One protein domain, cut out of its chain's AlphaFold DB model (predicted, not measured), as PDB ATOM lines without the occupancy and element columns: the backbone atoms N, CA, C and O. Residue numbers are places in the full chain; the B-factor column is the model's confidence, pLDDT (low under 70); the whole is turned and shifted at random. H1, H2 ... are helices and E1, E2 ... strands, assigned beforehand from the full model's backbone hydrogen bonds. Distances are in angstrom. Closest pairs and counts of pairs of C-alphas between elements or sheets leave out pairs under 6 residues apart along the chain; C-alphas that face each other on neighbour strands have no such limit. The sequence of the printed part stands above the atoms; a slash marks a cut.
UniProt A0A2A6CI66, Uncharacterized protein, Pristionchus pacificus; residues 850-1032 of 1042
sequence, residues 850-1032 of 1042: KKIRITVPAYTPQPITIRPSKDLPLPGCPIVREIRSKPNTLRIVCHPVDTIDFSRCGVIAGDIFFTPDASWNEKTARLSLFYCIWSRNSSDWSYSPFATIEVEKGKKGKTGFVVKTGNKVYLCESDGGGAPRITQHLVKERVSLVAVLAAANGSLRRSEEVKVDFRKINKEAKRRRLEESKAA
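Overview. This is residues 850 to 1032 of the 1042 residues of an uncharacterized protein of Pristionchus pacificus (UniProt A0A2A6CI66). Two strongly twisted sheets lie face to face as a narrow sandwich, E1, E6, E3 and E2 in one and E4, E5, E7, E8 and E9 in the other, their edges close on both sides, with long loops round them. The end of H3, residues 1026 to 1032, sticks out as an arm, H1 lies beside the sandwich, and the loop of residues 966 to 984 lies at one end. The printed part has 183 residues with three named helices and nine named strands, in the order E1 H1 E2 E3 E4 E5 E6 H2 E7 E8 E9 H3; it is mixed, and under half of its residues are in named elements. The first sheet runs E1, E6, E3, E2 and is mixed; the second is branched and antiparallel. The whole is compact, with a radius of gyration of the C-alphas of 18.6 A and spans of 55 by 48 by 28 A.

Along the chain. Find C-alpha 851 at (196.280, 171.955, 191.735); there E1 begins and runs to residue 856. H1 is residues 880 to 884, E2 890 to 894, and E3 907 to 914, 22.7 A long. From C-alpha 924 at (198.630, 182.994, 182.999), E4 runs 29.7 A to residue 933. Next come E5, 947 to 950, E6, 957 to 965, 26.6 A, H2, 985 to 988, and E7, 990 to 998, 26.0 A. E8 is 1004 to 1006, E9 1010 to 1013, and H3, 1019 to 1032, runs 19.7 A to C-alpha 1032 at (211.888, 164.418, 222.992).

Arrangement. Start at E1, parallel to E6, with N 852 and O 960 3.0 A apart. E6 and E3 are antiparallel, with N 912 and O 959 at 2.8 A; E3 and E2 form a hairpin, with N 891 and O 913 at 2.8 A. E1, H1 and E2 make a split strand-helix-strand unit, two strands running the same way with E6 and E3 between them, its crossover right-handed. In the other sheet, E5 lies on one side of E4, N 925 to O 949 2.9 A, and E7 on the other side, N 930 to O 994 2.8 A. Beside E7, on the side away from E4, look for E8, N 997 to O 1005 2.9 A, and E9, N 991 to O 1012 2.8 A. Between the sheets, the closest C-alphas of E2 and E7 are those of Ile 892 and Ala 995, 6.9 A, and of E1 and E5 those of Ile 852 and Ala 947, 6.1 A. H1, H2 and H3 are not on either sheet. In H1 and H3 every O i to N i+4 pair is within hydrogen-bond range; H2 is too short for one.

Size, cuts and confidence. The C-alphas of Ala 918 and Gly 978 are the two farthest apart, 58.1 A. The printed part has no cut. Long links join E1 to H1, E2 to E3, E4 to E5 and E6 to H2. Mean pLDDT of the printed part is 77.1; look for values under 70 in 59 residues, among them 966 to 989.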
ATOM      1  N   LYS A 850     194.016 175.323 190.420       81.38
ATOM      2  CA  LYS A 850     194.825 175.547 191.631       81.38
ATOM      3  C   LYS A 850     195.733 174.360 191.999       81.38
ATOM      4  O   LYS A 850     196.557 174.493 192.903       81.38
ATOM      5  N   LYS A 851     195.549 173.182 191.380       88.88
ATOM      6  CA  LYS A 851     196.280 171.955 191.735       88.88
ATOM      7  C   LYS A 851     196.314 170.926 190.605       88.88
ATOM      8  O   LYS A 851     195.264 170.435 190.191       88.88
ATOM      9  N   ILE A 852     197.513 170.503 190.206       90.31
ATOM     10  CA  ILE A 852     197.693 169.357 189.302       90.31
ATOM     11  C   ILE A 852     197.281 168.070 190.032       90.31
ATOM     12  O   ILE A 852     197.661 167.835 191.184       90.31
ATOM     13  N   ARG A 853     196.493 167.224 189.364       90.38
ATOM     14  CA  ARG A 853     196.088 165.900 189.852       90.38
ATOM     15  C   ARG A 853     196.417 164.864 188.784       90.38
ATOM     16  O   ARG A 853     195.845 164.909 187.701       90.38
ATOM     17  N   ILE A 854     197.311 163.936 189.102       87.88
ATOM     18  CA  ILE A 854     197.627 162.779 188.260       87.88
ATOM     19  C   ILE A 854     197.040 161.542 188.932       87.88
ATOM     20  O   ILE A 854     197.348 161.268 190.093       87.88
ATOM     21  N   THR A 855     196.230 160.782 188.201       86.88
ATOM     22  CA  THR A 855     195.906 159.397 188.555       86.88
ATOM     23  C   THR A 855     196.708 158.509 187.622       86.88
ATOM     24  O   THR A 855     196.373 158.379 186.448       86.88
ATOM     25  N   VAL A 856     197.792 157.932 188.130       80.62
ATOM     26  CA  VAL A 856     198.590 156.959 187.385       80.62
ATOM     27  C   VAL A 856     197.733 155.699 187.202       80.62
ATOM     28  O   VAL A 856     197.152 155.232 188.192       80.62
ATOM     29  N   PRO A 857     197.652 155.123 185.988       73.62
ATOM     30  CA  PRO A 857     196.895 153.896 185.752       73.62
ATOM     31  C   PRO A 857     197.386 152.730 186.628       73.62
ATOM     32  O   PRO A 857     198.455 152.775 187.251       73.62
ATOM     33  N   ALA A 858     196.598 151.655 186.683       69.50
ATOM     34  CA  ALA A 858     197.070 150.395 187.256       69.50
ATOM     35  C   ALA A 858     198.306 149.890 186.484       69.50
ATOM     36  O   ALA A 858     198.499 150.239 185.321       69.50
ATOM     37  N   TYR A 859     199.154 149.095 187.135       66.62
ATOM     38  CA  TYR A 859     200.277 148.456 186.453       66.62
ATOM     39  C   TYR A 859     199.761 147.456 185.409       66.62
ATOM     40  O   TYR A 859     199.002 146.545 185.744       66.62
ATOM     41  N   THR A 860     200.209 147.631 184.168       64.81
ATOM     42  CA  THR A 860     200.119 146.640 183.094       64.81
ATOM     43  C   THR A 860     201.543 146.149 182.848       64.81
ATOM     44  O   THR A 860     202.400 146.999 182.597       64.81
ATOM     45  N   PRO A 861     201.834 144.839 182.934       59.19
ATOM     46  CA  PRO A 861     203.174 144.338 182.666       59.19
ATOM     47  C   PRO A 861     203.590 144.613 181.217       59.19
ATOM     48  O   PRO A 861     202.855 144.322 180.275       59.19
ATOM     49  N   GLN A 862     204.783 145.183 181.084       59.81
ATOM     50  CA  GLN A 862     205.535 145.414 179.850       59.81
ATOM     51  C   GLN A 862     206.897 144.699 179.994       59.81
ATOM     52  O   GLN A 862     207.323 144.472 181.132       59.81
ATOM     53  N   PRO A 863     207.612 144.352 178.908       60.34
ATOM     54  CA  PRO A 863     208.981 143.822 178.992       60.34
ATOM     55  C   PRO A 863     209.927 144.851 179.627       60.34
ATOM     56  O   PRO A 863     209.737 146.036 179.391       60.34
ATOM     57  N   ILE A 864     210.946 144.443 180.398       58.88
ATOM     58  CA  ILE A 864     211.842 145.394 181.095       58.88
ATOM     59  C   ILE A 864     212.509 146.353 180.098       58.88
ATOM     60  O   ILE A 864     213.403 145.969 179.346       58.88
ATOM     61  N   THR A 865     212.062 147.609 180.109       60.94
ATOM     62  CA  THR A 865     212.536 148.667 179.218       60.94
ATOM     63  C   THR A 865     213.725 149.404 179.811       60.94
ATOM     64  O   THR A 865     213.838 149.592 181.023       60.94
ATOM     65  N   ILE A 866     214.570 149.935 178.933       68.25
ATOM     66  CA  ILE A 866     215.565 150.936 179.314       68.25
ATOM     67  C   ILE A 866     214.843 152.203 179.781       68.25
ATOM     68  O   ILE A 866     213.758 152.541 179.306       68.25
ATOM     69  N   ARG A 867     215.455 152.896 180.739       73.62
ATOM     70  CA  ARG A 867     214.966 154.170 181.264       73.62
ATOM     71  C   ARG A 867     214.850 155.213 180.134       73.62
ATOM     72  O   ARG A 867     215.844 155.405 179.431       73.62
ATOM     73  N   PRO A 868     213.735 155.963 180.022       77.12
ATOM     74  CA  PRO A 868     213.664 157.120 179.134       77.12
ATOM     75  C   PRO A 868     214.806 158.112 179.377       77.12
ATOM     76  O   PRO A 868     215.332 158.241 180.490       77.12
ATOM     77  N   SER A 869     215.151 158.860 178.329       81.56
ATOM     78  CA  SER A 869     216.156 159.924 178.387       81.56
ATOM     79  C   SER A 869     215.908 160.893 179.554       81.56
ATOM     80  O   SER A 869     214.764 161.231 179.872       81.56
ATOM     81  N   LYS A 870     216.995 161.397 180.162       82.56
ATOM     82  CA  LYS A 870     216.936 162.529 181.110       82.56
ATOM     83  C   LYS A 870     216.346 163.777 180.439       82.56
ATOM     84  O   LYS A 870     215.800 164.637 181.126       82.56
ATOM     85  N   ASP A 871     216.473 163.889 179.121       85.19
ATOM     86  CA  ASP A 871     215.834 164.922 178.313       85.19
ATOM     87  C   ASP A 871     214.427 164.507 177.911       85.19
ATOM     88  O   ASP A 871     214.214 163.398 177.421       85.19
ATOM     89  N   LEU A 872     213.467 165.410 178.122       85.06
ATOM     90  CA  LEU A 872     212.096 165.184 177.688       85.06
ATOM     91  C   LEU A 872     212.032 165.212 176.152       85.06
ATOM     92  O   LEU A 872     212.678 166.068 175.546       85.06
ATOM     93  N   PRO A 873     211.234 164.337 175.514       80.06
ATOM     94  CA  PRO A 873     211.098 164.254 174.059       80.06
ATOM     95  C   PRO A 873     210.212 165.384 173.492       80.06
ATOM     96  O   PRO A 873     209.297 165.130 172.717       80.06
ATOM     97  N   LEU A 874     210.451 166.633 173.905       85.75
ATOM     98  CA  LEU A 874     209.606 167.797 173.623       85.75
ATOM     99  C   LEU A 874     210.360 168.844 172.783       85.75
ATOM    100  O   LEU A 874     211.417 169.308 173.221       85.75
ATOM    101  N   PRO A 875     209.829 169.278 171.624       83.62
ATOM    102  CA  PRO A 875     210.472 170.307 170.810       83.62
ATOM    103  C   PRO A 875     210.534 171.648 171.557       83.62
ATOM    104  O   PRO A 875     209.569 172.061 172.197       83.62
ATOM    105  N   GLY A 876     211.682 172.331 171.493       83.88
ATOM    106  CA  GLY A 876     211.901 173.621 172.164       83.88
ATOM    107  C   GLY A 876     212.020 173.558 173.694       83.88
ATOM    108  O   GLY A 876     212.138 174.600 174.337       83.88
ATOM    109  N   CYS A 877     211.999 172.366 174.298       86.12
ATOM    110  CA  CYS A 877     212.254 172.191 175.726       86.12
ATOM    111  C   CYS A 877     213.776 172.110 175.970       86.12
ATOM    112  O   CYS A 877     214.431 171.318 175.292       86.12
ATOM    113  N   PRO A 878     214.362 172.881 176.912       83.06
ATOM    114  CA  PRO A 878     215.811 172.881 177.134       83.06
ATOM    115  C   PRO A 878     216.390 171.489 177.432       83.06
ATOM    116  O   PRO A 878     215.739 170.661 178.077       83.06
ATOM    117  N   ILE A 879     217.639 171.231 177.047       87.12
ATOM    118  CA  ILE A 879     218.348 170.006 177.465       87.12
ATOM    119  C   ILE A 879     218.874 170.130 178.903       87.12
ATOM    120  O   ILE A 879     219.119 171.236 179.388       87.12
ATOM    121  N   VAL A 880     219.100 169.015 179.608       85.25
ATOM    122  CA  VAL A 880     219.539 169.017 181.023       85.25
ATOM    123  C   VAL A 880     220.830 169.815 181.250       85.25
ATOM    124  O   VAL A 880     220.980 170.445 182.298       85.25
ATOM    125  N   ARG A 881     221.732 169.852 180.260       83.81
ATOM    126  CA  ARG A 881     222.978 170.639 180.311       83.81
ATOM    127  C   ARG A 881     222.715 172.150 180.413       83.81
ATOM    128  O   ARG A 881     223.427 172.830 181.141       83.81
ATOM    129  N   GLU A 882     221.666 172.659 179.762       82.75
ATOM    130  CA  GLU A 882     221.262 174.072 179.842       82.75
ATOM    131  C   GLU A 882     220.519 174.437 181.128       82.75
ATOM    132  O   GLU A 882     220.525 175.600 181.526       82.75
ATOM    133  N   ILE A 883     219.847 173.469 181.759       83.19
ATOM    134  CA  ILE A 883     219.184 173.691 183.050       83.19
ATOM    135  C   ILE A 883     220.249 174.005 184.104       83.19
ATOM    136  O   ILE A 883     220.136 174.981 184.833       83.19
ATOM    137  N   ARG A 884     221.311 173.188 184.149       81.19
ATOM    138  CA  ARG A 884     222.382 173.287 185.151       81.19
ATOM    139  C   ARG A 884     223.175 174.594 185.078       81.19
ATOM    140  O   ARG A 884     223.661 175.053 186.103       81.19
ATOM    141  N   SER A 885     223.300 175.199 183.896       81.44
ATOM    142  CA  SER A 885     224.031 176.459 183.700       81.44
ATOM    143  C   SER A 885     223.196 177.723 183.944       81.44
ATOM    144  O   SER A 885     223.727 178.829 183.848       81.44
ATOM    145  N   LYS A 886     221.898 177.598 184.260       79.12
ATOM    146  CA  LYS A 886     220.978 178.728 184.465       79.12
ATOM    147  C   LYS A 886     220.330 178.622 185.858       79.12
ATOM    148  O   LYS A 886     219.844 177.554 186.216       79.12
ATOM    149  N   PRO A 887     220.262 179.700 186.666       69.62
ATOM    150  CA  PRO A 887     219.629 179.639 187.984       69.62
ATOM    151  C   PRO A 887     218.148 179.251 187.847       69.62
ATOM    152  O   PRO A 887     217.351 179.971 187.244       69.62
ATOM    153  N   ASN A 888     217.791 178.082 188.386       64.25
ATOM    154  CA  ASN A 888     216.527 177.409 188.086       64.25
ATOM    155  C   ASN A 888     215.286 178.226 188.486       64.25
ATOM    156  O   ASN A 888     214.887 178.269 189.651       64.25
ATOM    157  N   THR A 889     214.609 178.804 187.487       81.62
ATOM    158  CA  THR A 889     213.337 179.527 187.670       81.62
ATOM    159  C   THR A 889     212.131 178.607 187.877       81.62
ATOM    160  O   THR A 889     211.039 179.115 188.119       81.62
ATOM    161  N   LEU A 890     212.299 177.277 187.819       90.88
ATOM    162  CA  LEU A 890     211.247 176.267 187.982       90.88
ATOM    163  C   LEU A 890     211.772 175.068 188.798       90.88
ATOM    164  O   LEU A 890     212.703 174.382 188.379       90.88
ATOM    165  N   ARG A 891     211.172 174.793 189.964       92.12
ATOM    166  CA  ARG A 891     211.612 173.755 190.917       92.12
ATOM    167  C   ARG A 891     210.430 172.951 191.459       92.12
ATOM    168  O   ARG A 891     209.444 173.523 191.915       92.12
ATOM    169  N   ILE A 892     210.569 171.626 191.505       90.06
ATOM    170  CA  ILE A 892     209.648 170.743 192.237       90.06
ATOM    171  C   ILE A 892     210.149 170.578 193.677       90.06
ATOM    172  O   ILE A 892     211.339 170.358 193.908       90.06
ATOM    173  N   VAL A 893     209.240 170.635 194.647       91.50
ATOM    174  CA  VAL A 893     209.466 170.221 196.035       91.50
ATOM    175  C   VAL A 893     208.413 169.176 196.380       91.50
ATOM    176  O   VAL A 893     207.222 169.471 196.429       91.50
ATOM    177  N   CYS A 894     208.840 167.938 196.612       87.69
ATOM    178  CA  CYS A 894     207.937 166.887 197.076       87.69
ATOM    179  C   CYS A 894     207.757 167.015 198.591       87.69
ATOM    180  O   CYS A 894     208.734 167.187 199.319       87.69
ATOM    181  N   HIS A 895     206.519 166.935 199.070       83.88
ATOM    182  CA  HIS A 895     206.260 166.904 200.504       83.88
ATOM    183  C   HIS A 895     206.598 165.523 201.066       83.88
ATOM    184  O   HIS A 895     206.289 164.516 200.416       83.88
ATOM    185  N   PRO A 896     207.171 165.439 202.278       70.75
ATOM    186  CA  PRO A 896     207.215 164.174 202.992       70.75
ATOM    187  C   PRO A 896     205.778 163.680 203.189       70.75
ATOM    188  O   PRO A 896     204.902 164.426 203.621       70.75
ATOM    189  N   VAL A 897     205.517 162.418 202.849       64.44
ATOM    190  CA  VAL A 897     204.218 161.801 203.132       64.44
ATOM    191  C   VAL A 897     204.186 161.479 204.621       64.44
ATOM    192  O   VAL A 897     204.804 160.502 205.052       64.44
ATOM    193  N   ASP A 898     203.502 162.319 205.402       54.56
ATOM    194  CA  ASP A 898     203.395 162.156 206.854       54.56
ATOM    195  C   ASP A 898     202.947 160.738 207.210       54.56
ATOM    196  O   ASP A 898     201.898 160.243 206.788       54.56
ATOM    197  N   THR A 899     203.797 160.055 207.976       48.12
ATOM    198  CA  THR A 899     203.936 158.589 207.949       48.12
ATOM    199  C   THR A 899     202.828 157.831 208.685       48.12
ATOM    200  O   THR A 899     202.929 156.628 208.952       48.12
ATOM    201  N   ILE A 900     201.761 158.537 209.048       45.44
ATOM    202  CA  ILE A 900     200.675 158.081 209.910       45.44
ATOM    203  C   ILE A 900     199.708 157.183 209.128       45.44
ATOM    204  O   ILE A 900     199.318 156.132 209.638       45.44
ATOM    205  N   ASP A 901     199.392 157.558 207.888       46.50
ATOM    206  CA  ASP A 901     198.152 157.182 207.207       46.50
ATOM    207  C   ASP A 901     198.376 156.212 206.026       46.50
ATOM    208  O   ASP A 901     198.681 156.615 204.902       46.50
ATOM    209  N   PHE A 902     198.204 154.905 206.273       44.91
ATOM    210  CA  PHE A 902     198.347 153.856 205.247       44.91
ATOM    211  C   PHE A 902     197.340 153.985 204.088       44.91
ATOM    212  O   PHE A 902     197.593 153.439 203.014       44.91
ATOM    213  N   SER A 903     196.243 154.738 204.251       52.75
ATOM    214  CA  SER A 903     195.313 155.030 203.147       52.75
ATOM    215  C   SER A 903     195.965 155.848 202.019       52.75
ATOM    216  O   SER A 903     195.486 155.831 200.884       52.75
ATOM    217  N   ARG A 904     197.087 156.523 202.317       53.88
ATOM    218  CA  ARG A 904     197.869 157.356 201.390       53.88
ATOM    219  C   ARG A 904     199.052 156.623 200.754       53.88
ATOM    220  O   ARG A 904     199.825 157.248 200.029       53.88
ATOM    221  N   CYS A 905     199.223 155.318 200.986       58.78
ATOM    222  CA  CYS A 905     200.212 154.537 200.244       58.78
ATOM    223  C   CYS A 905     199.926 154.625 198.734       58.78
ATOM    224  O   CYS A 905     198.819 154.332 198.297       58.78
ATOM    225  N   GLY A 906     200.925 155.047 197.950       70.81
ATOM    226  CA  GLY A 906     200.770 155.353 196.521       70.81
ATOM    227  C   GLY A 906     200.475 156.826 196.197       70.81
ATOM    228  O   GLY A 906     200.430 157.190 195.024       70.81
ATOM    229  N   VAL A 907     200.317 157.704 197.196       81.00
ATOM    230  CA  VAL A 907     200.101 159.144 196.980       81.00
ATOM    231  C   VAL A 907     201.391 159.933 197.210       81.00
ATOM    232  O   VAL A 907     201.841 160.066 198.345       81.00
ATOM    233  N   ILE A 908     201.949 160.519 196.148       84.94
ATOM    234  CA  ILE A 908     202.981 161.564 196.240       84.94
ATOM    235  C   ILE A 908     202.274 162.920 196.178       84.94
ATOM    236  O   ILE A 908     201.457 163.169 195.291       84.94
ATOM    237  N   ALA A 909     202.597 163.816 197.105       90.44
ATOM    238  CA  ALA A 909     202.145 165.202 197.089       90.44
ATOM    239  C   ALA A 909     203.353 166.142 197.069       90.44
ATOM    240  O   ALA A 909     204.439 165.779 197.519       90.44
ATOM    241  N   GLY A 910     203.163 167.359 196.581       92.69
ATOM    242  CA  GLY A 910     204.209 168.371 196.577       92.69
ATOM    243  C   GLY A 910     203.722 169.702 196.036       92.69
ATOM    244  O   GLY A 910     202.538 169.873 195.730       92.69
ATOM    245  N   ASP A 911     204.673 170.608 195.872       95.44
ATOM    246  CA  ASP A 911     204.505 171.925 195.284       95.44
ATOM    247  C   ASP A 911     205.513 172.125 194.147       95.44
ATOM    248  O   ASP A 911     206.674 171.722 194.236       95.44
ATOM    249  N   ILE A 912     205.077 172.785 193.082       96.06
ATOM    250  CA  ILE A 912     205.934 173.315 192.026       96.06
ATOM    251  C   ILE A 912     206.055 174.818 192.272       96.06
ATOM    252  O   ILE A 912     205.054 175.538 192.285       96.06
ATOM    253  N   PHE A 913     207.280 175.277 192.493       94.75
ATOM    254  CA  PHE A 913     207.628 176.685 192.644       94.75
ATOM    255  C   PHE A 913     208.211 177.195 191.333       94.75
ATOM    256  O   PHE A 913     209.036 176.518 190.718       94.75
ATOM    257  N   PHE A 914     207.819 178.393 190.920       93.88
ATOM    258  CA  PHE A 914     208.351 179.006 189.709       93.88
ATOM    259  C   PHE A 914     208.421 180.528 189.825       93.88
ATOM    260  O   PHE A 914     207.730 181.131 190.641       93.88
ATOM    261  N   THR A 915     209.256 181.162 189.008       92.75
ATOM    262  CA  THR A 915     209.317 182.624 188.872       92.75
ATOM    263  C   THR A 915     209.232 182.962 187.383       92.75
ATOM    264  O   THR A 915     210.157 182.609 186.652       92.75
ATOM    265  N   PRO A 916     208.146 183.588 186.898       89.38
ATOM    266  CA  PRO A 916     208.093 184.116 185.538       89.38
ATOM    267  C   PRO A 916     209.061 185.294 185.413       89.38
ATOM    268  O   PRO A 916     209.128 186.133 186.314       89.38
ATOM    269  N   ASP A 917     209.778 185.391 184.295       87.56
ATOM    270  CA  ASP A 917     210.684 186.518 184.046       87.56
ATOM    271  C   ASP A 917     209.924 187.853 183.982       87.56
ATOM    272  O   ASP A 917     208.718 187.903 183.735       87.56
ATOM    273  N   ALA A 918     210.651 188.965 184.113       87.19
ATOM    274  CA  ALA A 918     210.099 190.303 183.886       87.19
ATOM    275  C   ALA A 918     209.517 190.483 182.462       87.19
ATOM    276  O   ALA A 918     208.583 191.262 182.269       87.19
ATOM    277  N   SER A 919     210.030 189.728 181.484       86.50
ATOM    278  CA  SER A 919     209.554 189.675 180.094       86.50
ATOM    279  C   SER A 919     208.288 188.829 179.887       86.50
ATOM    280  O   SER A 919     207.719 188.851 178.795       86.50
ATOM    281  N   TRP A 920     207.812 188.094 180.902       86.62
ATOM    282  CA  TRP A 920     206.598 187.282 180.796       86.62
ATOM    283  C   TRP A 920     205.375 188.192 180.642       86.62
ATOM    284  O   TRP A 920     204.991 188.884 181.580       86.62
ATOM    285  N   ASN A 921     204.761 188.245 179.459       85.31
ATOM    286  CA  ASN A 921     203.725 189.246 179.170       85.31
ATOM    287  C   ASN A 921     202.292 188.828 179.525       85.31
ATOM    288  O   ASN A 921     201.403 189.676 179.562       85.31
ATOM    289  N   GLU A 922     202.073 187.555 179.837       85.50
ATOM    290  CA  GLU A 922     200.753 186.984 180.105       85.50
ATOM    291  C   GLU A 922     200.388 187.035 181.601       85.50
ATOM    292  O   GLU A 922     201.259 187.059 182.468       85.50
ATOM    293  N   LYS A 923     199.085 186.999 181.913       88.38
ATOM    294  CA  LYS A 923     198.567 186.828 183.291       88.38
ATOM    295  C   LYS A 923     198.459 185.359 183.716       88.38
ATOM    296  O   LYS A 923     198.096 185.062 184.852       88.38
ATOM    297  N   THR A 924     198.720 184.438 182.794       90.25
ATOM    298  CA  THR A 924     198.630 182.994 182.999       90.25
ATOM    299  C   THR A 924     199.873 182.289 182.467       90.25
ATOM    300  O   THR A 924     200.662 182.859 181.715       90.25
ATOM    301  N   ALA A 925     200.051 181.040 182.885       90.12
ATOM    302  CA  ALA A 925     200.997 180.093 182.310       90.12
ATOM    303  C   ALA A 925     200.352 178.703 182.240       90.12
ATOM    304  O   ALA A 925     199.379 178.430 182.947       90.12
ATOM    305  N   ARG A 926     200.896 177.814 181.405       90.69
ATOM    306  CA  ARG A 926     200.407 176.437 181.238       90.69
ATOM    307  C   ARG A 926     201.433 175.474 181.831       90.69
ATOM    308  O   ARG A 926     202.530 175.340 181.301       90.69
ATOM    309  N   LEU A 927     201.099 174.821 182.942       93.81
ATOM    310  CA  LEU A 927     201.997 173.929 183.682       93.81
ATOM    311  C   LEU A 927     201.561 172.465 183.532       93.81
ATOM    312  O   LEU A 927     200.429 172.118 183.864       93.81
ATOM    313  N   SER A 928     202.468 171.598 183.086       94.12
ATOM    314  CA  SER A 928     202.305 170.138 183.109       94.12
ATOM    315  C   SER A 928     203.393 169.493 183.972       94.12
ATOM    316  O   SER A 928     204.472 170.056 184.170       94.12
ATOM    317  N   LEU A 929     203.105 168.311 184.513       95.00
ATOM    318  CA  LEU A 929     204.042 167.492 185.273       95.00
ATOM    319  C   LEU A 929     204.281 166.173 184.529       95.00
ATOM    320  O   LEU A 929     203.412 165.299 184.499       95.00
ATOM    321  N   PHE A 930     205.468 166.045 183.942       93.88
ATOM    322  CA  PHE A 930     205.972 164.827 183.315       93.88
ATOM    323  C   PHE A 930     206.466 163.856 184.388       93.88
ATOM    324  O   PHE A 930     207.057 164.266 185.394       93.88
ATOM    325  N   TYR A 931     206.212 162.565 184.187       91.62
ATOM    326  CA  TYR A 931     206.563 161.510 185.123       91.62
ATOM    327  C   TYR A 931     206.925 160.190 184.429       91.62
ATOM    328  O   TYR A 931     206.349 159.815 183.409       91.62
ATOM    329  N   CYS A 932     207.874 159.467 185.018       88.19
ATOM    330  CA  CYS A 932     208.288 158.118 184.624       88.19
ATOM    331  C   CYS A 932     208.393 157.256 185.888       88.19
ATOM    332  O   CYS A 932     208.893 157.738 186.908       88.19
ATOM    333  N   ILE A 933     207.944 155.996 185.843       83.69
ATOM    334  CA  ILE A 933     207.954 155.092 187.006       83.69
ATOM    335  C   ILE A 933     208.822 153.873 186.689       83.69
ATOM    336  O   ILE A 933     208.437 152.987 185.936       83.69
ATOM    337  N   TRP A 934     210.008 153.842 187.290       75.12
ATOM    338  CA  TRP A 934     211.148 153.015 186.875       75.12
ATOM    339  C   TRP A 934     210.929 151.500 186.964       75.12
ATOM    340  O   TRP A 934     211.588 150.739 186.271       75.12
ATOM    341  N   SER A 935     210.020 151.059 187.826       66.31
ATOM    342  CA  SER A 935     209.630 149.657 188.019       66.31
ATOM    343  C   SER A 935     208.590 149.158 187.021       66.31
ATOM    344  O   SER A 935     208.300 147.965 186.987       66.31
ATOM    345  N   ARG A 936     207.944 150.072 186.290       58.28
ATOM    346  CA  ARG A 936     206.742 149.771 185.506       58.28
ATOM    347  C   ARG A 936     207.025 149.457 184.051       58.28
ATOM    348  O   ARG A 936     206.075 149.342 183.282       58.28
ATOM    349  N   ASN A 937     208.300 149.332 183.689       54.81
ATOM    350  CA  ASN A 937     208.719 148.988 182.338       54.81
ATOM    351  C   ASN A 937     208.125 149.966 181.298       54.81
ATOM    352  O   ASN A 937     207.659 149.589 180.227       54.81
ATOM    353  N   SER A 938     208.106 151.251 181.675       64.81
ATOM    354  CA  SER A 938     207.783 152.369 180.797       64.81
ATOM    355  C   SER A 938     209.064 152.871 180.132       64.81
ATOM    356  O   SER A 938     209.884 153.514 180.792       64.81
ATOM    357  N   SER A 939     209.204 152.624 178.830       68.56
ATOM    358  CA  SER A 939     210.219 153.258 177.974       68.56
ATOM    359  C   SER A 939     210.020 154.771 177.856       68.56
ATOM    360  O   SER A 939     210.972 155.497 177.589       68.56
ATOM    361  N   ASP A 940     208.787 155.234 178.077       78.69
ATOM    362  CA  ASP A 940     208.307 156.555 177.679       78.69
ATOM    363  C   ASP A 940     207.980 157.439 178.894       78.69
ATOM    364  O   ASP A 940     207.574 156.968 179.961       78.69
ATOM    365  N   TRP A 941     208.088 158.757 178.712       87.75
ATOM    366  CA  TRP A 941     207.571 159.733 179.670       87.75
ATOM    367  C   TRP A 941     206.047 159.859 179.551       87.75
ATOM    368  O   TRP A 941     205.520 160.146 178.482       87.75
ATOM    369  N   SER A 942     205.336 159.727 180.671       89.31
ATOM    370  CA  SER A 942     203.928 160.136 180.788       89.31
ATOM    371  C   SER A 942     203.832 161.591 181.259       89.31
ATOM    372  O   SER A 942     204.777 162.114 181.848       89.31
ATOM    373  N   TYR A 943     202.691 162.255 181.058       92.06
ATOM    374  CA  TYR A 943     202.482 163.637 181.513       92.06
ATOM    375  C   TYR A 943     201.090 163.885 182.094       92.06
ATOM    376  O   TYR A 943     200.161 163.098 181.908       92.06
ATOM    377  N   SER A 944     200.948 164.968 182.864       91.88
ATOM    378  CA  SER A 944     199.643 165.440 183.332       91.88
ATOM    379  C   SER A 944     198.955 166.288 182.260       91.88
ATOM    380  O   SER A 944     199.637 167.053 181.571       91.88
ATOM    381  N   PRO A 945     197.611 166.306 182.205       89.19
ATOM    382  CA  PRO A 945     196.897 167.421 181.592       89.19
ATOM    383  C   PRO A 945     197.444 168.753 182.124       89.19
ATOM    384  O   PRO A 945     197.835 168.846 183.295       89.19
ATOM    385  N   PHE A 946     197.497 169.771 181.268       87.44
ATOM    386  CA  PHE A 946     197.972 171.091 181.673       87.44
ATOM    387  C   PHE A 946     197.026 171.722 182.695       87.44
ATOM    388  O   PHE A 946     195.815 171.791 182.488       87.44
ATOM    389  N   ALA A 947     197.600 172.246 183.772       90.62
ATOM    390  CA  ALA A 947     196.960 173.249 184.600       90.62
ATOM    391  C   ALA A 947     197.297 174.632 184.035       90.62
ATOM    392  O   ALA A 947     198.462 175.035 184.038       90.62
ATOM    393  N   THR A 948     196.287 175.379 183.598       90.94
ATOM    394  CA  THR A 948     196.428 176.834 183.474       90.94
ATOM    395  C   THR A 948     196.497 177.415 184.879       90.94
ATOM    396  O   THR A 948     195.699 177.056 185.744       90.94
ATOM    397  N   ILE A 949     197.474 178.275 185.131       91.50
ATOM    398  CA  ILE A 949     197.728 178.881 186.439       91.50
ATOM    399  C   ILE A 949     197.886 180.388 186.279       91.50
ATOM    400  O   ILE A 949     198.444 180.844 185.285       91.50
ATOM    401  N   GLU A 950     197.388 181.159 187.243       90.50
ATOM    402  CA  GLU A 950     197.634 182.603 187.304       90.50
ATOM    403  C   GLU A 950     199.101 182.862 187.653       90.50
ATOM    404  O   GLU A 950     199.673 182.199 188.526       90.50
ATOM    405  N   VAL A 951     199.711 183.826 186.966       91.38
ATOM    406  CA  VAL A 951     201.107 184.216 187.172       91.38
ATOM    407  C   VAL A 951     201.241 185.733 187.176       91.38
ATOM    408  O   VAL A 951     200.560 186.436 186.432       91.38
ATOM    409  N   GLU A 952     202.141 186.245 188.011       90.69
ATOM    410  CA  GLU A 952     202.452 187.670 188.083       90.69
ATOM    411  C   GLU A 952     203.948 187.876 187.815       90.69
ATOM    412  O   GLU A 952     204.789 187.152 188.358       90.69
ATOM    413  N   LYS A 953     204.276 188.838 186.945       90.44
ATOM    414  CA  LYS A 953     205.634 189.045 186.419       90.44
ATOM    415  C   LYS A 953     206.653 189.216 187.547       90.44
ATOM    416  O   LYS A 953     206.441 190.021 188.452       90.44
ATOM    417  N   GLY A 954     207.758 188.474 187.500       88.81
ATOM    418  CA  GLY A 954     208.834 188.553 188.494       88.81
ATOM    419  C   GLY A 954     208.480 188.062 189.906       88.81
ATOM    420  O   GLY A 954     209.350 188.090 190.778       88.81
ATOM    421  N   LYS A 955     207.248 187.601 190.173       92.12
ATOM    422  CA  LYS A 955     206.857 187.069 191.489       92.12
ATOM    423  C   LYS A 955     206.934 185.545 191.530       92.12
ATOM    424  O   LYS A 955     206.708 184.855 190.541       92.12
ATOM    425  N   LYS A 956     207.233 185.010 192.716       92.69
ATOM    426  CA  LYS A 956     207.313 183.565 192.956       92.69
ATOM    427  C   LYS A 956     205.911 182.954 192.976       92.69
ATOM    428  O   LYS A 956     205.196 183.069 193.971       92.69
ATOM    429  N   GLY A 957     205.536 182.309 191.879       92.38
ATOM    430  CA  GLY A 957     204.339 181.491 191.770       92.38
ATOM    431  C   GLY A 957     204.516 180.121 192.428       92.38
ATOM    432  O   GLY A 957     205.630 179.616 192.606       92.38
ATOM    433  N   LYS A 958     203.389 179.523 192.819       94.88
ATOM    434  CA  LYS A 958     203.339 178.242 193.526       94.88
ATOM    435  C   LYS A 958     202.099 177.453 193.111       94.88
ATOM    436  O   LYS A 958     200.982 177.949 193.251       94.88
ATOM    437  N   THR A 959     202.280 176.210 192.678       95.25
ATOM    438  CA  THR A 959     201.180 175.311 192.292       95.25
ATOM    439  C   THR A 959     201.350 173.953 192.956       95.25
ATOM    440  O   THR A 959     202.340 173.262 192.731       95.25
ATOM    441  N   GLY A 960     200.370 173.540 193.759       94.50
ATOM    442  CA  GLY A 960     200.386 172.214 194.370       94.50
ATOM    443  C   GLY A 960     200.163 171.107 193.337       94.50
ATOM    444  O   GLY A 960     199.431 171.290 192.363       94.50
ATOM    445  N   PHE A 961     200.704 169.918 193.588       94.56
ATOM    446  CA  PHE A 961     200.395 168.707 192.825       94.56
ATOM    447  C   PHE A 961     200.089 167.517 193.743       94.56
ATOM    448  O   PHE A 961     200.445 167.496 194.925       94.56
ATOM    449  N   VAL A 962     199.357 166.540 193.210       91.31
ATOM    450  CA  VAL A 962     199.175 165.202 193.789       91.31
ATOM    451  C   VAL A 962     199.244 164.179 192.660       91.31
ATOM    452  O   VAL A 962     198.480 164.266 191.700       91.31
ATOM    453  N   VAL A 963     200.127 163.197 192.815       88.38
ATOM    454  CA  VAL A 963     200.181 161.973 192.016       88.38
ATOM    455  C   VAL A 963     199.606 160.850 192.869       88.38
ATOM    456  O   VAL A 963     200.116 160.581 193.954       88.38
ATOM    457  N   LYS A 964     198.541 160.198 192.405       85.69
ATOM    458  CA  LYS A 964     198.004 158.970 192.998       85.69
ATOM    459  C   LYS A 964     198.341 157.798 192.087       85.69
ATOM    460  O   LYS A 964     197.912 157.803 190.935       85.69
ATOM    461  N   THR A 965     199.034 156.782 192.582       76.88
ATOM    462  CA  THR A 965     198.989 155.451 191.967       76.88
ATOM    463  C   THR A 965     197.766 154.696 192.469       76.88
ATOM    464  O   THR A 965     197.290 154.924 193.580       76.88
ATOM    465  N   GLY A 966     197.205 153.820 191.634       67.75
ATOM    466  CA  GLY A 966     196.090 152.979 192.059       67.75
ATOM    467  C   GLY A 966     196.515 151.985 193.145       67.75
ATOM    468  O   GLY A 966     197.530 151.304 192.998       67.75
ATOM    469  N   ASN A 967     195.689 151.826 194.181       58.03
ATOM    470  CA  ASN A 967     195.896 150.875 195.286       58.03
ATOM    471  C   ASN A 967     195.769 149.391 194.862       58.03
ATOM    472  O   ASN A 967     195.803 148.503 195.715       58.03
ATOM    473  N   LYS A 968     195.570 149.099 193.567       55.66
ATOM    474  CA  LYS A 968     195.487 147.726 193.053       55.66
ATOM    475  C   LYS A 968     196.844 147.040 193.207       55.66
ATOM    476  O   LYS A 968     197.883 147.641 192.962       55.66
ATOM    477  N   VAL A 969     196.803 145.788 193.651       47.22
ATOM    478  CA  VAL A 969     197.973 144.998 194.044       47.22
ATOM    479  C   VAL A 969     198.966 144.857 192.890       47.22
ATOM    480  O   VAL A 969     198.590 144.478 191.784       47.22
ATOM    481  N   TYR A 970     200.235 145.130 193.181       53.34
ATOM    482  CA  TYR A 970     201.331 145.039 192.227       53.34
ATOM    483  C   TYR A 970     201.781 143.579 192.102       53.34
ATOM    484  O   TYR A 970     202.024 142.891 193.097       53.34
ATOM    485  N   LEU A 971     201.842 143.107 190.862       44.69
ATOM    486  CA  LEU A 971     202.355 141.799 190.481       44.69
ATOM    487  C   LEU A 971     203.687 142.031 189.774       44.69
ATOM    488  O   LEU A 971     203.701 142.370 188.594       44.69
ATOM    489  N   CYS A 972     204.801 141.869 190.486       47.62
ATOM    490  CA  CYS A 972     206.092 141.784 189.811       47.62
ATOM    491  C   CYS A 972     206.214 140.391 189.192       47.62
ATOM    492  O   CYS A 972     206.124 139.382 189.899       47.62
ATOM    493  N   GLU A 973     206.476 140.322 187.891       44.91
ATOM    494  CA  GLU A 973     207.132 139.141 187.337       44.91
ATOM    495  C   GLU A 973     208.475 138.976 188.054       44.91
ATOM    496  O   GLU A 973     209.135 139.961 188.386       44.91
ATOM    497  N   SER A 974     208.832 137.741 188.410       47.19
ATOM    498  CA  SER A 974     210.106 137.501 189.091       47.19
ATOM    499  C   SER A 974     211.235 137.435 188.068       47.19
ATOM    500  O   SER A 974     211.054 136.844 187.004       47.19
ATOM    501  N   ASP A 975     212.406 137.979 188.410       47.47
ATOM    502  CA  ASP A 975     213.547 138.216 187.503       47.47
ATOM    503  C   ASP A 975     214.180 136.941 186.883       47.47
ATOM    504  O   ASP A 975     215.200 137.007 186.204       47.47
ATOM    505  N   GLY A 976     213.581 135.768 187.120       53.09
ATOM    506  CA  GLY A 976     213.953 134.464 186.564       53.09
ATOM    507  C   GLY A 976     212.770 133.685 185.971       53.09
ATOM    508  O   GLY A 976     212.761 132.459 186.041       53.09
ATOM    509  N   GLY A 977     211.733 134.365 185.464       48.75
ATOM    510  CA  GLY A 977     210.607 133.734 184.749       48.75
ATOM    511  C   GLY A 977     209.629 132.932 185.620       48.75
ATOM    512  O   GLY A 977     208.730 132.270 185.103       48.75
ATOM    513  N   GLY A 978     209.778 132.976 186.946       50.22
ATOM    514  CA  GLY A 978     208.826 132.374 187.877       50.22
ATOM    515  C   GLY A 978     207.511 133.159 187.941       50.22
ATOM    516  O   GLY A 978     207.501 134.378 187.753       50.22
ATOM    517  N   ALA A 979     206.420 132.448 188.256       48.06
ATOM    518  CA  ALA A 979     205.054 132.976 188.298       48.06
ATOM    519  C   ALA A 979     204.956 134.349 189.001       48.06
ATOM    520  O   ALA A 979     205.588 134.532 190.050       48.06
ATOM    521  N   PRO A 980     204.165 135.298 188.457       48.62
ATOM    522  CA  PRO A 980     204.159 136.684 188.908       48.62
ATOM    523  C   PRO A 980     203.806 136.761 190.389       48.62
ATOM    524  O   PRO A 980     202.735 136.334 190.832       48.62
ATOM    525  N   ARG A 981     204.741 137.284 191.181       50.12
ATOM    526  CA  ARG A 981     204.589 137.364 192.627       50.12
ATOM    527  C   ARG A 981     203.763 138.592 192.962       50.12
ATOM    528  O   ARG A 981     204.127 139.712 192.618       50.12
ATOM    529  N   ILE A 982     202.683 138.372 193.709       49.88
ATOM    530  CA  ILE A 982     201.979 139.435 194.425       49.88
ATOM    531  C   ILE A 982     202.961 140.044 195.428       49.88
ATOM    532  O   ILE A 982     203.255 139.476 196.482       49.88
ATOM    533  N   THR A 983     203.501 141.203 195.075       48.00
ATOM    534  CA  THR A 983     204.516 141.920 195.836       48.00
ATOM    535  C   THR A 983     203.932 143.258 196.259       48.00
ATOM    536  O   THR A 983     203.662 144.138 195.451       48.00
ATOM    537  N   GLN A 984     203.798 143.482 197.570       50.44
ATOM    538  CA  GLN A 984     203.410 144.789 198.131       50.44
ATOM    539  C   GLN A 984     204.528 145.851 197.988       50.44
ATOM    540  O   GLN A 984     204.730 146.677 198.880       50.44
ATOM    541  N   HIS A 985     205.322 145.785 196.918       51.53
ATOM    542  CA  HIS A 985     206.617 146.441 196.788       51.53
ATOM    543  C   HIS A 985     206.610 147.656 195.852       51.53
ATOM    544  O   HIS A 985     207.630 147.945 195.233       51.53
ATOM    545  N   LEU A 986     205.544 148.475 195.949       55.00
ATOM    546  CA  LEU A 986     205.642 149.941 195.769       55.00
ATOM    547  C   LEU A 986     206.952 150.477 196.380       55.00
ATOM    548  O   LEU A 986     207.661 151.252 195.771       55.00
ATOM    549  N   VAL A 987     207.324 149.919 197.534       54.31
ATOM    550  CA  VAL A 987     208.620 149.978 198.234       54.31
ATOM    551  C   VAL A 987     209.882 150.138 197.377       54.31
ATOM    552  O   VAL A 987     210.807 150.807 197.837       54.31
ATOM    553  N   LYS A 988     209.970 149.468 196.219       60.28
ATOM    554  CA  LYS A 988     211.131 149.513 195.309       60.28
ATOM    555  C   LYS A 988     210.906 150.422 194.092       60.28
ATOM    556  O   LYS A 988     211.846 150.668 193.344       60.28
ATOM    557  N   GLU A 989     209.681 150.887 193.866       68.94
ATOM    558  CA  GLU A 989     209.346 151.756 192.744       68.94
ATOM    559  C   GLU A 989     209.926 153.161 192.960       68.94
ATOM    560  O   GLU A 989     209.827 153.745 194.042       68.94
ATOM    561  N   ARG A 990     210.498 153.729 191.900       79.62
ATOM    562  CA  ARG A 990     210.987 155.109 191.861       79.62
ATOM    563  C   ARG A 990     210.194 155.885 190.824       79.62
ATOM    564  O   ARG A 990     209.945 155.369 189.737       79.62
ATOM    565  N   VAL A 991     209.834 157.124 191.137       85.75
ATOM    566  CA  VAL A 991     209.236 158.078 190.200       85.75
ATOM    567  C   VAL A 991     210.261 159.153 189.884       85.75
ATOM    568  O   VAL A 991     210.777 159.792 190.797       85.75
ATOM    569  N   SER A 992     210.533 159.385 188.605       90.56
ATOM    570  CA  SER A 992     211.136 160.641 188.156       90.56
ATOM    571  C   SER A 992     210.026 161.632 187.827       90.56
ATOM    572  O   SER A 992     209.065 161.259 187.157       90.56
ATOM    573  N   LEU A 993     210.165 162.876 188.280       93.19
ATOM    574  CA  LEU A 993     209.241 163.983 188.043       93.19
ATOM    575  C   LEU A 993     209.979 165.147 187.370       93.19
ATOM    576  O   LEU A 993     211.047 165.551 187.835       93.19
ATOM    577  N   VAL A 994     209.395 165.711 186.312       95.12
ATOM    578  CA  VAL A 994     209.876 166.930 185.639       95.12
ATOM    579  C   VAL A 994     208.684 167.853 185.392       95.12
ATOM    580  O   VAL A 994     207.739 167.488 184.700       95.12
ATOM    581  N   ALA A 995     208.700 169.056 185.955       95.50
ATOM    582  CA  ALA A 995     207.680 170.061 185.685       95.50
ATOM    583  C   ALA A 995     208.035 170.799 184.390       95.50
ATOM    584  O   ALA A 995     209.195 171.164 184.210       95.50
ATOM    585  N   VAL A 996     207.053 171.044 183.520       94.75
ATOM    586  CA  VAL A 996     207.205 171.828 182.286       94.75
ATOM    587  C   VAL A 996     206.228 172.997 182.316       94.75
ATOM    588  O   VAL A 996     205.015 172.796 182.385       94.75
ATOM    589  N   LEU A 997     206.761 174.216 182.274       93.38
ATOM    590  CA  LEU A 997     206.005 175.467 182.238       93.38
ATOM    591  C   LEU A 997     206.091 176.057 180.827       93.38
ATOM    592  O   LEU A 997     207.182 176.374 180.357       93.38
ATOM    593  N   ALA A 998     204.944 176.219 180.177       91.06
ATOM    594  CA  ALA A 998     204.812 176.761 178.834       91.06
ATOM    595  C   ALA A 998     204.106 178.126 178.853       91.06
ATOM    596  O   ALA A 998     203.011 178.269 179.413       91.06
ATOM    597  N   ALA A 999     204.716 179.115 178.206       86.50
ATOM    598  CA  ALA A 999     204.098 180.407 177.909       86.50
ATOM    599  C   ALA A 999     203.138 180.311 176.705       86.50
ATOM    600  O   ALA A 999     203.140 179.320 175.965       86.50
ATOM    601  N   ALA A1000     202.325 181.338 176.467       79.75
ATOM    602  CA  ALA A1000     201.560 181.514 175.231       79.75
ATOM    603  C   ALA A1000     202.467 181.897 174.053       79.75
ATOM    604  O   ALA A1000     202.196 181.463 172.937       79.75
ATOM    605  N   ASN A1001     203.595 182.578 174.301       82.75
ATOM    606  CA  ASN A1001     204.639 182.816 173.288       82.75
ATOM    607  C   ASN A1001     205.404 181.549 172.825       82.75
ATOM    608  O   ASN A1001     206.388 181.662 172.099       82.75
ATOM    609  N   GLY A1002     204.999 180.356 173.273       83.06
ATOM    610  CA  GLY A1002     205.594 179.072 172.893       83.06
ATOM    611  C   GLY A1002     206.867 178.688 173.653       83.06
ATOM    612  O   GLY A1002     207.271 177.531 173.578       83.06
ATOM    613  N   SER A1003     207.480 179.596 174.423       85.62
ATOM    614  CA  SER A1003     208.680 179.258 175.199       85.62
ATOM    615  C   SER A1003     208.379 178.225 176.292       85.62
ATOM    616  O   SER A1003     207.418 178.355 177.060       85.62
ATOM    617  N   LEU A1004     209.224 177.192 176.356       90.81
ATOM    618  CA  LEU A1004     209.155 176.124 177.346       90.81
ATOM    619  C   LEU A1004     210.263 176.284 178.388       90.81
ATOM    620  O   LEU A1004     211.420 176.561 178.071       90.81
ATOM    621  N   ARG A1005     209.914 176.038 179.647       91.19
ATOM    622  CA  ARG A1005     210.853 175.847 180.757       91.19
ATOM    623  C   ARG A1005     210.609 174.485 181.363       91.19
ATOM    624  O   ARG A1005     209.473 174.017 181.395       91.19
ATOM    625  N   ARG A1006     211.655 173.891 181.921       93.38
ATOM    626  CA  ARG A1006     211.585 172.621 182.644       93.38
ATOM    627  C   ARG A1006     212.296 172.732 183.984       93.38
ATOM    628  O   ARG A1006     213.232 173.516 184.110       93.38
ATOM    629  N   SER A1007     211.860 171.950 184.964       94.19
ATOM    630  CA  SER A1007     212.652 171.711 186.167       94.19
ATOM    631  C   SER A1007     213.770 170.706 185.892       94.19
ATOM    632  O   SER A1007     213.764 169.976 184.896       94.19
ATOM    633  N   GLU A1008     214.673 170.581 186.857       92.44
ATOM    634  CA  GLU A1008     215.466 169.365 187.032       92.44
ATOM    635  C   GLU A1008     214.578 168.139 187.317       92.44
ATOM    636  O   GLU A1008     213.406 168.253 187.698       92.44
ATOM    637  N   GLU A1009     215.156 166.955 187.124       92.44
ATOM    638  CA  GLU A1009     214.533 165.657 187.381       92.44
ATOM    639  C   GLU A1009     214.530 165.343 188.887       92.44
ATOM    640  O   GLU A1009     215.511 164.830 189.429       92.44
ATOM    641  N   VAL A1010     213.411 165.598 189.569       91.62
ATOM    642  CA  VAL A1010     213.252 165.222 190.981       91.62
ATOM    643  C   VAL A1010     212.840 163.757 191.074       91.62
ATOM    644  O   VAL A1010     211.817 163.349 190.526       91.62
ATOM    645  N   LYS A1011     213.641 162.955 191.781       89.38
ATOM    646  CA  LYS A1011     213.431 161.511 191.938       89.38
ATOM    647  C   LYS A1011     212.861 161.200 193.315       89.38
ATOM    648  O   LYS A1011     213.478 161.522 194.327       89.38
ATOM    649  N   VAL A1012     211.704 160.549 193.340       84.88
ATOM    650  CA  VAL A1012     210.981 160.166 194.554       84.88
ATOM    651  C   VAL A1012     210.881 158.650 194.606       84.88
ATOM    652  O   VAL A1012     210.245 158.028 193.758       84.88
ATOM    653  N   ASP A1013     211.489 158.048 195.616       76.69
ATOM    654  CA  ASP A1013     211.330 156.625 195.888       76.69
ATOM    655  C   ASP A1013     209.999 156.402 196.639       76.69
ATOM    656  O   ASP A1013     209.772 157.013 197.688       76.69
ATOM    657  N   PHE A1014     209.141 155.481 196.187       68.81
ATOM    658  CA  PHE A1014     207.939 155.029 196.913       68.81
ATOM    659  C   PHE A1014     208.307 154.113 198.107       68.81
ATOM    660  O   PHE A1014     207.685 153.068 198.327       68.81
ATOM    661  N   ARG A1015     209.342 154.469 198.887       59.59
ATOM    662  CA  ARG A1015     209.877 153.618 199.965       59.59
ATOM    663  C   ARG A1015     208.750 153.164 200.886       59.59
ATOM    664  O   ARG A1015     207.889 153.956 201.273       59.59
ATOM    665  N   LYS A1016     208.802 151.901 201.333       51.06
ATOM    666  CA  LYS A1016     208.042 151.523 202.531       51.06
ATOM    667  C   LYS A1016     208.490 152.494 203.611       51.06
ATOM    668  O   LYS A1016     209.687 152.596 203.878       51.06
ATOM    669  N   ILE A1017     207.533 153.133 204.272       50.16
ATOM    670  CA  ILE A1017     207.739 153.560 205.648       50.16
ATOM    671  C   ILE A1017     208.060 152.263 206.390       50.16
ATOM    672  O   ILE A1017     207.164 151.466 206.683       50.16
ATOM    673  N   ASN A1018     209.354 151.978 206.559       45.62
ATOM    674  CA  ASN A1018     209.778 150.761 207.223       45.62
ATOM    675  C   ASN A1018     209.209 150.810 208.643       45.62
ATOM    676  O   ASN A1018     209.210 151.881 209.258       45.62
ATOM    677  N   LYS A1019     208.691 149.688 209.155       55.34
ATOM    678  CA  LYS A1019     208.077 149.689 210.490       55.34
ATOM    679  C   LYS A1019     209.096 150.164 211.529       55.34
ATOM    680  O   LYS A1019     208.732 151.006 212.338       55.34
ATOM    681  N   GLU A1020     210.366 149.788 211.376       50.25
ATOM    682  CA  GLU A1020     211.517 150.332 212.109       50.25
ATOM    683  C   GLU A1020     211.670 151.855 212.027       50.25
ATOM    684  O   GLU A1020     211.843 152.491 213.055       50.25
ATOM    685  N   ALA A1021     211.564 152.473 210.848       55.94
ATOM    686  CA  ALA A1021     211.698 153.928 210.713       55.94
ATOM    687  C   ALA A1021     210.504 154.683 211.330       55.94
ATOM    688  O   ALA A1021     210.665 155.785 211.852       55.94
ATOM    689  N   LYS A1022     209.306 154.078 211.313       63.28
ATOM    690  CA  LYS A1022     208.140 154.585 212.058       63.28
ATOM    691  C   LYS A1022     208.285 154.355 213.566       63.28
ATOM    692  O   LYS A1022     207.821 155.193 214.329       63.28
ATOM    693  N   ARG A1023     208.936 153.262 213.984       69.06
ATOM    694  CA  ARG A1023     209.258 152.957 215.385       69.06
ATOM    695  C   ARG A1023     210.262 153.967 215.934       69.06
ATOM    696  O   ARG A1023     209.909 154.662 216.872       69.06
ATOM    697  N   ARG A1024     211.407 154.140 215.262       72.12
ATOM    698  CA  ARG A1024     212.449 155.116 215.609       72.12
ATOM    699  C   ARG A1024     211.888 156.531 215.706       72.12
ATOM    700  O   ARG A1024     211.968 157.106 216.774       72.12
ATOM    701  N   ARG A1025     211.168 157.041 214.697       74.69
ATOM    702  CA  ARG A1025     210.541 158.380 214.790       74.69
ATOM    703  C   ARG A1025     209.510 158.518 215.913       74.69
ATOM    704  O   ARG A1025     209.359 159.600 216.473       74.69
ATOM    705  N   LEU A1026     208.794 157.445 216.254       79.12
ATOM    706  CA  LEU A1026     207.883 157.452 217.399       79.12
ATOM    707  C   LEU A1026     208.662 157.443 218.725       79.12
ATOM    708  O   LEU A1026     208.313 158.196 219.628       79.12
ATOM    709  N   GLU A1027     209.729 156.649 218.821       85.25
ATOM    710  CA  GLU A1027     210.658 156.580 219.955       85.25
ATOM    711  C   GLU A1027     211.393 157.918 220.155       85.25
ATOM    712  O   GLU A1027     211.365 158.438 221.262       85.25
ATOM    713  N   GLU A1028     211.916 158.537 219.092       84.75
ATOM    714  CA  GLU A1028     212.488 159.893 219.040       84.75
ATOM    715  C   GLU A1028     211.477 160.942 219.530       84.75
ATOM    716  O   GLU A1028     211.779 161.716 220.434       84.75
ATOM    717  N   SER A1029     210.247 160.943 218.997       80.25
ATOM    718  CA  SER A1029     209.212 161.902 219.421       80.25
ATOM    719  C   SER A1029     208.784 161.710 220.882       80.25
ATOM    720  O   SER A1029     208.492 162.684 221.575       80.25
ATOM    721  N   LYS A1030     208.791 160.464 221.375       90.94
ATOM    722  CA  LYS A1030     208.489 160.125 222.769       90.94
ATOM    723  C   LYS A1030     209.652 160.489 223.696       90.94
ATOM    724  O   LYS A1030     209.401 160.972 224.796       90.94
ATOM    725  N   ALA A1031     210.892 160.285 223.258       89.81
ATOM    726  CA  ALA A1031     212.096 160.695 223.970       89.81
ATOM    727  C   ALA A1031     212.136 162.221 224.089       89.81
ATOM    728  O   ALA A1031     212.165 162.721 225.205       89.81
ATOM    729  N   ALA A1032     211.974 162.957 222.985       86.00
ATOM    730  CA  ALA A1032     211.888 164.418 222.992       86.00
ATOM    731  C   ALA A1032     210.786 164.937 223.936       86.00
ATOM    732  O   ALA A1032     211.044 165.838 224.727       86.00
TER     733      ALA A1032